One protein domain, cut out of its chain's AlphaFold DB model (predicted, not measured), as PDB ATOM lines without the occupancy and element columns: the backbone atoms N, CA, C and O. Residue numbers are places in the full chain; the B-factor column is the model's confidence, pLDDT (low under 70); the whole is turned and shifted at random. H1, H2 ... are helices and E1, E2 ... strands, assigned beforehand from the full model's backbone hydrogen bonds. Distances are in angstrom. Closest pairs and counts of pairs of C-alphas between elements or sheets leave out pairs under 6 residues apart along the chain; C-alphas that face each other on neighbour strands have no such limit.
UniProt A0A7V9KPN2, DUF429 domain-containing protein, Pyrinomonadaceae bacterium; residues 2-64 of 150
ATOM      1  N   HIS A   2     253.155 229.739 195.541       89.25
ATOM      2  CA  HIS A   2     251.955 229.268 194.855       89.25
ATOM      3  C   HIS A   2     251.055 228.634 195.904       89.25
ATOM      4  O   HIS A   2     251.498 227.735 196.615       89.25
ATOM      5  N   LEU A   3     249.834 229.135 196.018       90.88
ATOM      6  CA  LEU A   3     248.844 228.620 196.946       90.88
ATOM      7  C   LEU A   3     247.615 228.190 196.159       90.88
ATOM      8  O   LEU A   3     247.195 228.863 195.219       90.88
ATOM      9  N   ARG A   4     247.039 227.069 196.560       92.38
ATOM     10  CA  ARG A   4     245.740 226.613 196.089       92.38
ATOM     11  C   ARG A   4     244.683 227.068 197.084       92.38
ATOM     12  O   ARG A   4     244.863 226.878 198.281       92.38
ATOM     13  N   LEU A   5     243.613 227.687 196.619       93.31
ATOM     14  CA  LEU A   5     242.582 228.253 197.482       93.31
ATOM     15  C   LEU A   5     241.252 227.562 197.203       93.31
ATOM     16  O   LEU A   5     240.854 227.456 196.046       93.31
ATOM     17  N   VAL A   6     240.578 227.102 198.251       93.88
ATOM     18  CA  VAL A   6     239.232 226.531 198.166       93.88
ATOM     19  C   VAL A   6     238.318 227.365 199.051       93.88
ATOM     20  O   VAL A   6     238.519 227.408 200.260       93.88
ATOM     21  N   GLY A   7     237.336 228.036 198.458       92.44
ATOM     22  CA  GLY A   7     236.259 228.711 199.181       92.44
ATOM     23  C   GLY A   7     235.050 227.789 199.317       92.44
ATOM     24  O   GLY A   7     234.671 227.144 198.342       92.44
ATOM     25  N   ILE A   8     234.464 227.718 200.510       91.44
ATOM     26  CA  ILE A   8     233.337 226.840 200.840       91.44
ATOM     27  C   ILE A   8     232.249 227.688 201.495       91.44
ATOM     28  O   ILE A   8     232.415 228.141 202.624       91.44
ATOM     29  N   ASP A   9     231.138 227.885 200.794       88.81
ATOM     30  CA  ASP A   9     229.919 228.484 201.339       88.81
ATOM     31  C   ASP A   9     229.104 227.389 202.039       88.81
ATOM     32  O   ASP A   9     228.533 226.499 201.396       88.81
ATOM     33  N   CYS A  10     229.151 227.383 203.370       82.94
ATOM     34  CA  CYS A  10     228.646 226.285 204.180       82.94
ATOM     35  C   CYS A  10     227.121 226.324 204.340       82.94
ATOM     36  O   CYS A  10     226.540 227.289 204.831       82.94
ATOM     37  N   ALA A  11     226.477 225.188 204.063       81.69
ATOM     38  CA  ALA A  11     225.056 224.966 204.298       81.69
ATOM     39  C   ALA A  11     224.818 223.711 205.151       81.69
ATOM     40  O   ALA A  11     225.648 222.809 205.220       81.69
ATOM     41  N   THR A  12     223.635 223.617 205.766       74.94
ATOM     42  CA  THR A  12     223.214 222.434 206.544       74.94
ATOM     43  C   THR A  12     222.963 221.190 205.698       74.94
ATOM     44  O   THR A  12     222.920 220.083 206.232       74.94
ATOM     45  N   GLN A  13     222.717 221.378 204.404       80.31
ATOM     46  CA  GLN A  13     222.450 220.318 203.442       80.31
ATOM     47  C   GLN A  13     223.568 220.338 202.410       80.31
ATOM     48  O   GLN A  13     223.756 221.367 201.764       80.31
ATOM     49  N   ASP A  14     224.247 219.208 202.215       81.06
ATOM     50  CA  ASP A  14     225.387 219.096 201.298       81.06
ATOM     51  C   ASP A  14     225.071 219.647 199.906       81.06
ATOM     52  O   ASP A  14     225.843 220.424 199.369       81.06
ATOM     53  N   ALA A  15     223.885 219.353 199.362       85.88
ATOM     54  CA  ALA A  15     223.429 219.833 198.051       85.88
ATOM     55  C   ALA A  15     223.157 221.355 197.964       85.88
ATOM     56  O   ALA A  15     222.659 221.842 196.954       85.88
ATOM     57  N   LYS A  16     223.400 222.106 199.040       85.19
ATOM     58  CA  LYS A  16     223.295 223.572 199.088       85.19
ATOM     59  C   LYS A  16     224.634 224.245 199.380       85.19
ATOM     60  O   LYS A  16     224.665 225.459 199.526       85.19
ATOM     61  N   ILE A  17     225.711 223.469 199.487       90.06
ATOM     62  CA  ILE A  17     227.059 224.000 199.673       90.06
ATOM     63  C   ILE A  17     227.551 224.562 198.338       90.06
ATOM     64  O   ILE A  17     227.452 223.897 197.306       90.06
ATOM     65  N   GLY A  18     228.088 225.777 198.363       92.56
ATOM     66  CA  GLY A  18     228.838 226.350 197.248       92.56
ATOM     67  C   GLY A  18     230.330 226.090 197.426       92.56
ATOM     68  O   GLY A  18     230.852 226.213 198.530       92.56
ATOM     69  N   VAL A  19     231.034 225.734 196.353       94.88
ATOM     70  CA  VAL A  19     232.482 225.510 196.382       94.88
ATOM     71  C   VAL A  19     233.141 226.248 195.222       94.88
ATOM     72  O   VAL A  19     232.669 226.168 194.091       94.88
ATOM     73  N   ALA A  20     234.249 226.935 195.491       96.12
ATOM     74  CA  ALA A  20     235.094 227.564 194.481       96.12
ATOM     75  C   ALA A  20     236.557 227.152 194.668       96.12
ATOM     76  O   ALA A  20     237.054 227.112 195.792       96.12
ATOM     77  N   PHE A  21     237.259 226.890 193.571       95.38
ATOM     78  CA  PHE A  21     238.676 226.554 193.542       95.38
ATOM     79  C   PHE A  21     239.460 227.594 192.757       95.38
ATOM     80  O   PHE A  21     239.053 228.018 191.676       95.38
ATOM     81  N   GLY A  22     240.619 227.984 193.275       94.38
ATOM     82  CA  GLY A  22     241.495 228.931 192.610       94.38
ATOM     83  C   GLY A  22     242.976 228.691 192.862       94.38
ATOM     84  O   GLY A  22     243.389 228.028 193.816       94.38
ATOM     85  N   SER A  23     243.788 229.278 191.990       94.06
ATOM     86  CA  SER A  23     245.238 229.358 192.130       94.06
ATOM     87  C   SER A  23     245.636 230.789 192.466       94.06
ATOM     88  O   SER A  23     245.256 231.733 191.774       94.06
ATOM     89  N   PHE A  24     246.416 230.949 193.532       93.31
ATOM     90  CA  PHE A  24     247.027 232.209 193.914       93.31
ATOM     91  C   PHE A  24     248.531 232.171 193.623       93.31
ATOM     92  O   PHE A  24     249.298 231.445 194.268       93.31
ATOM     93  N   ARG A  25     248.967 232.973 192.649       93.75
ATOM     94  CA  ARG A  25     250.376 233.177 192.279       93.75
ATOM     95  C   ARG A  25     250.623 234.646 192.003       93.75
ATOM     96  O   ARG A  25     249.791 235.319 191.416       93.75
ATOM     97  N   ASN A  26     251.801 235.135 192.385       92.44
ATOM     98  CA  ASN A  26     252.260 236.486 192.041       92.44
ATOM     99  C   ASN A  26     251.257 237.598 192.414       92.44
ATOM    100  O   ASN A  26     251.117 238.571 191.684       92.44
ATOM    101  N   LYS A  27     250.585 237.453 193.567       90.56
ATOM    102  CA  LYS A  27     249.523 238.356 194.057       90.56
ATOM    103  C   LYS A  27     248.242 238.372 193.211       90.56
ATOM    104  O   LYS A  27     247.383 239.219 193.429       90.56
ATOM    105  N   THR A  28     248.083 237.418 192.304       94.88
ATOM    106  CA  THR A  28     246.889 237.242 191.482       94.88
ATOM    107  C   THR A  28     246.179 235.961 191.895       94.88
ATOM    108  O   THR A  28     246.802 234.901 191.968       94.88
ATOM    109  N   LEU A  29     244.879 236.068 192.174       94.25
ATOM    110  CA  LEU A  29     243.986 234.927 192.353       94.25
ATOM    111  C   LEU A  29     243.248 234.674 191.037       94.25
ATOM    112  O   LEU A  29     242.571 235.565 190.529       94.25
ATOM    113  N   THR A  30     243.348 233.457 190.520       96.50
ATOM    114  CA  THR A  30     242.569 232.986 189.374       96.50
ATOM    115  C   THR A  30     241.606 231.913 189.850       96.50
ATOM    116  O   THR A  30     242.045 230.903 190.396       96.50
ATOM    117  N   VAL A  31     240.305 232.126 189.647       96.19
ATOM    118  CA  VAL A  31     239.282 231.098 189.880       96.19
ATOM    119  C   VAL A  31     239.344 230.104 188.724       96.19
ATOM    120  O   VAL A  31     239.282 230.502 187.564       96.19
ATOM    121  N   LEU A  32     239.527 228.829 189.052       95.00
ATOM    122  CA  LEU A  32     239.671 227.732 188.097       95.00
ATOM    123  C   LEU A  32     238.372 226.938 187.947       95.00
ATOM    124  O   LEU A  32     238.075 226.477 186.852       95.00
ATOM    125  N   ASP A  33     237.610 226.796 189.031       95.44
ATOM    126  CA  ASP A  33     236.321 226.106 189.029       95.44
ATOM    127  C   ASP A  33     235.419 226.668 190.137       95.44
ATOM    128  O   ASP A  33     235.905 227.185 191.148       95.44
ATOM    129  N   ALA A  34     234.106 226.577 189.952       95.31
ATOM    130  CA  ALA A  34     233.111 226.880 190.967       95.31
ATOM    131  C   ALA A  34     231.808 226.125 190.682       95.31
ATOM    132  O   ALA A  34     231.316 226.109 189.553       95.31
ATOM    133  N   PHE A  35     231.211 225.530 191.712       93.69
ATOM    134  CA  PHE A  35     229.953 224.802 191.585       93.69
ATOM    135  C   PHE A  35     229.130 224.830 192.874       93.69
ATOM    136  O   PHE A  35     229.657 224.974 193.975       93.69
ATOM    137  N   ALA A  36     227.820 224.633 192.726       93.12
ATOM    138  CA  ALA A  36     226.957 224.223 193.825       93.12
ATOM    139  C   ALA A  36     226.952 222.690 193.911       93.12
ATOM    140  O   ALA A  36     226.893 221.999 192.890       93.12
ATOM    141  N   CYS A  37     227.051 222.157 195.121       92.31
ATOM    142  CA  CYS A  37     227.020 220.725 195.373       92.31
ATOM    143  C   CYS A  37     225.664 220.105 195.015       92.31
ATOM    144  O   CYS A  37     224.625 220.760 195.020       92.31
ATOM    145  N   THR A  38     225.671 218.798 194.767       89.44
ATOM    146  CA  THR A  38     224.458 217.977 194.636       89.44
ATOM    147  C   THR A  38     224.543 216.783 195.584       89.44
ATOM    148  O   THR A  38     225.492 216.662 196.359       89.44
ATOM    149  N   LYS A  39     223.552 215.883 195.552       83.50
ATOM    150  CA  LYS A  39     223.621 214.636 196.328       83.50
ATOM    151  C   LYS A  39     224.758 213.725 195.851       83.50
ATOM    152  O   LYS A  39     225.348 213.013 196.652       83.50
ATOM    153  N   GLU A  40     225.058 213.760 194.559       85.69
ATOM    154  CA  GLU A  40     226.064 212.933 193.893       85.69
ATOM    155  C   GLU A  40     227.434 213.628 193.853       85.69
ATOM    156  O   GLU A  40     228.467 212.962 193.881       85.69
ATOM    157  N   LYS A  41     227.448 214.968 193.818       86.81
ATOM    158  CA  LYS A  41     228.656 215.803 193.795       86.81
ATOM    159  C   LYS A  41     228.815 216.549 195.121       86.81
ATOM    160  O   LYS A  41     228.383 217.695 195.260       86.81
ATOM    161  N   THR A  42     229.430 215.892 196.101       88.38
ATOM    162  CA  THR A  42     229.641 216.462 197.441       88.38
ATOM    163  C   THR A  42     230.927 217.286 197.519       88.38
ATOM    164  O   THR A  42     231.901 217.017 196.815       88.38
ATOM    165  N   ALA A  43     230.955 218.273 198.419       88.81
ATOM    166  CA  ALA A  43     232.123 219.131 198.616       88.81
ATOM    167  C   ALA A  43     233.368 218.316 198.994       88.81
ATOM    168  O   ALA A  43     234.435 218.516 198.424       88.81
ATOM    169  N   ALA A  44     233.230 217.352 199.909       86.94
ATOM    170  CA  ALA A  44     234.352 216.549 200.388       86.94
ATOM    171  C   ALA A  44     235.041 215.759 199.265       86.94
ATOM    172  O   ALA A  44     236.270 215.736 199.208       86.94
ATOM    173  N   ILE A  45     234.269 215.142 198.363       88.19
ATOM    174  CA  ILE A  45     234.814 214.345 197.255       88.19
ATOM    175  C   ILE A  45     235.581 215.245 196.285       88.19
ATOM    176  O   ILE A  45     236.734 214.969 195.960       88.19
ATOM    177  N   GLU A  46     234.964 216.339 195.849       90.50
ATOM    178  CA  GLU A  46     235.547 217.223 194.836       90.50
ATOM    179  C   GLU A  46     236.763 217.988 195.364       90.50
ATOM    180  O   GLU A  46     237.792 218.062 194.695       90.50
ATOM    181  N   ILE A  47     236.697 218.470 196.608       91.12
ATOM    182  CA  ILE A  47     237.834 219.121 197.259       91.12
ATOM    183  C   ILE A  47     238.986 218.127 197.415       91.12
ATOM    184  O   ILE A  47     240.127 218.481 197.135       91.12
ATOM    185  N   SER A  48     238.707 216.876 197.802       88.94
ATOM    186  CA  SER A  48     239.747 215.848 197.935       88.94
ATOM    187  C   SER A  48     240.460 215.569 196.614       88.94
ATOM    188  O   SER A  48     241.685 215.475 196.616       88.94
ATOM    189  N   LYS A  49     239.730 215.513 195.491       89.50
ATOM    190  CA  LYS A  49     240.329 215.360 194.153       89.50
ATOM    191  C   LYS A  49     241.302 216.493 193.858       89.50
ATOM    192  O   LYS A  49     242.476 216.235 193.607       89.50
ATOM    193  N   TRP A  50     240.859 217.743 194.015       89.25
ATOM    194  CA  TRP A  50     241.755 218.881 193.831       89.25
ATOM    195  C   TRP A  50     242.967 218.770 194.748       89.25
ATOM    196  O   TRP A  50     244.088 218.997 194.307       89.25
ATOM    197  N   LEU A  51     242.771 218.472 196.044       86.06
ATOM    198  CA  LEU A  51     243.842 218.324 197.043       86.06
ATOM    199  C   LEU A  51     244.885 217.289 196.620       86.06
ATOM    200  O   LEU A  51     246.066 217.615 196.701       86.06
ATOM    201  N   GLN A  52     244.468 216.140 196.094       86.25
ATOM    202  CA  GLN A  52     245.358 215.071 195.633       86.25
ATOM    203  C   GLN A  52     246.106 215.407 194.335       86.25
ATOM    204  O   GLN A  52     247.257 215.012 194.181       86.25
ATOM    205  N   GLU A  53     245.493 216.156 193.417       81.88
ATOM    206  CA  GLU A  53     246.071 216.461 192.098       81.88
ATOM    207  C   GLU A  53     247.231 217.471 192.126       81.88
ATOM    208  O   GLU A  53     247.955 217.609 191.142       81.88
ATOM    209  N   GLY A  54     247.420 218.214 193.221       74.75
ATOM    210  CA  GLY A  54     248.371 219.323 193.258       74.75
ATOM    211  C   GLY A  54     249.353 219.260 194.419       74.75
ATOM    212  O   GLY A  54     248.946 219.261 195.571       74.75
ATOM    213  N   GLU A  55     250.643 219.387 194.116       79.81
ATOM    214  CA  GLU A  55     251.742 219.377 195.100       79.81
ATOM    215  C   GLU A  55     251.857 220.659 195.947       79.81
ATOM    216  O   GLU A  55     252.628 220.731 196.902       79.81
ATOM    217  N   ASN A  56     251.121 221.715 195.587       86.50
ATOM    218  CA  ASN A  56     251.217 223.005 196.268       86.50
ATOM    219  C   ASN A  56     250.310 223.043 197.507       86.50
ATOM    220  O   ASN A  56     249.219 222.469 197.462       86.50
ATOM    221  N   PRO A  57     250.691 223.782 198.568       88.06
ATOM    222  CA  PRO A  57     249.850 223.949 199.747       88.06
ATOM    223  C   PRO A  57     248.454 224.455 199.384       88.06
ATOM    224  O   PRO A  57     248.298 225.295 198.490       88.06
ATOM    225  N   ALA A  58     247.454 223.967 200.111       89.50
ATOM    226  CA  ALA A  58     246.071 224.379 199.959       89.50
ATOM    227  C   ALA A  58     245.579 225.124 201.204       89.50
ATOM    228  O   ALA A  58     245.851 224.717 202.331       89.50
ATOM    229  N   LEU A  59     244.836 226.205 200.984       89.38
ATOM    230  CA  LEU A  59     244.097 226.942 201.998       89.38
ATOM    231  C   LEU A  59     242.604 226.687 201.790       89.38
ATOM    232  O   LEU A  59     242.061 227.023 200.735       89.38
ATOM    233  N   LEU A  60     241.956 226.111 202.800       89.19
ATOM    234  CA  LEU A  60     240.506 225.959 202.850       89.19
ATOM    235  C   LEU A  60     239.914 227.155 203.603       89.19
ATOM    236  O   LEU A  60     240.268 227.403 204.755       89.19
ATOM    237  N   ALA A  61     239.029 227.898 202.948       88.00
ATOM    238  CA  ALA A  61     238.310 229.033 203.501       88.00
ATOM    239  C   ALA A  61     236.827 228.670 203.615       88.00
ATOM    240  O   ALA A  61     236.161 228.445 202.609       88.00
ATOM    241  N   PHE A  62     236.325 228.608 204.842       83.25
ATOM    242  CA  PHE A  62     234.944 228.248 205.150       83.25
ATOM    243  C   PHE A  62     234.146 229.504 205.500       83.25
ATOM    244  O   PHE A  62     234.589 230.294 206.341       83.25
ATOM    245  N   ASP A  63     232.977 229.678 204.883       78.62
ATOM    246  CA  ASP A  63     232.040 230.722 205.276       78.62
ATOM    247  C   ASP A  63     231.472 230.430 206.669       78.62
ATOM    248  O   ASP A  63     231.110 229.301 207.005       78.62
ATOM    249  N   ALA A  64     231.401 231.474 207.486       69.62
ATOM    250  CA  ALA A  64     230.845 231.430 208.827       69.62
ATOM    251  C   ALA A  64     229.909 232.626 209.016       69.62
ATOM    252  O   ALA A  64     230.255 233.582 209.722       69.62
TER     253      ALA A  64
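Overview. This is residues 2 to 64 of the 150 residues of the protein "DUF429 domain-containing protein" of Pyrinomonadaceae bacterium (UniProt A0A7V9KPN2). A twisted four-stranded sheet has one helix, H1, over one face, two layers in all, with the other face bare. The 63 printed residues hold E1, E2, E3, H1, E4 along the chain; the sheet's order is E3, E2, E1, E4, mixed, as is the class. The whole is compact, radius of gyration of the C-alphas 11.7 A, spanning 35 by 23 by 16 A.

Arrangement. E1, residues 2 to 9, E2, residues 18 to 25, and E3, residues 28 to 36, form a meander of two antiparallel hairpins; N 5 and O 22 are 2.8 A apart, N 23 and O 30 2.9 A. H1, residues 43 to 53, every O i to N i+4 pair within hydrogen-bond range, is on the sheet at a height of 8.9 A, over E2 and E1; its closest C-alphas to E2 are Ala 43 and Val 19, 6.8 A. E4, residues 58 to 62, is parallel to E1; N 6 and O 59 are 2.9 A apart. E3, H1, E4 make a split strand-helix-strand unit, E2 and E1 between its strands, with a right-handed crossover.

Along the chain. E1 begins at C-alpha 2 (251.955, 229.268, 194.855) and spans 23.0 A, E2 23.1 A, E3 23.9 A, H1 15.6 A; E4 ends at C-alpha 62 (234.944, 228.248, 205.150).

Size, cuts and confidence. The printed part has no cut and no long link; residue 64 alone is under pLDDT 70.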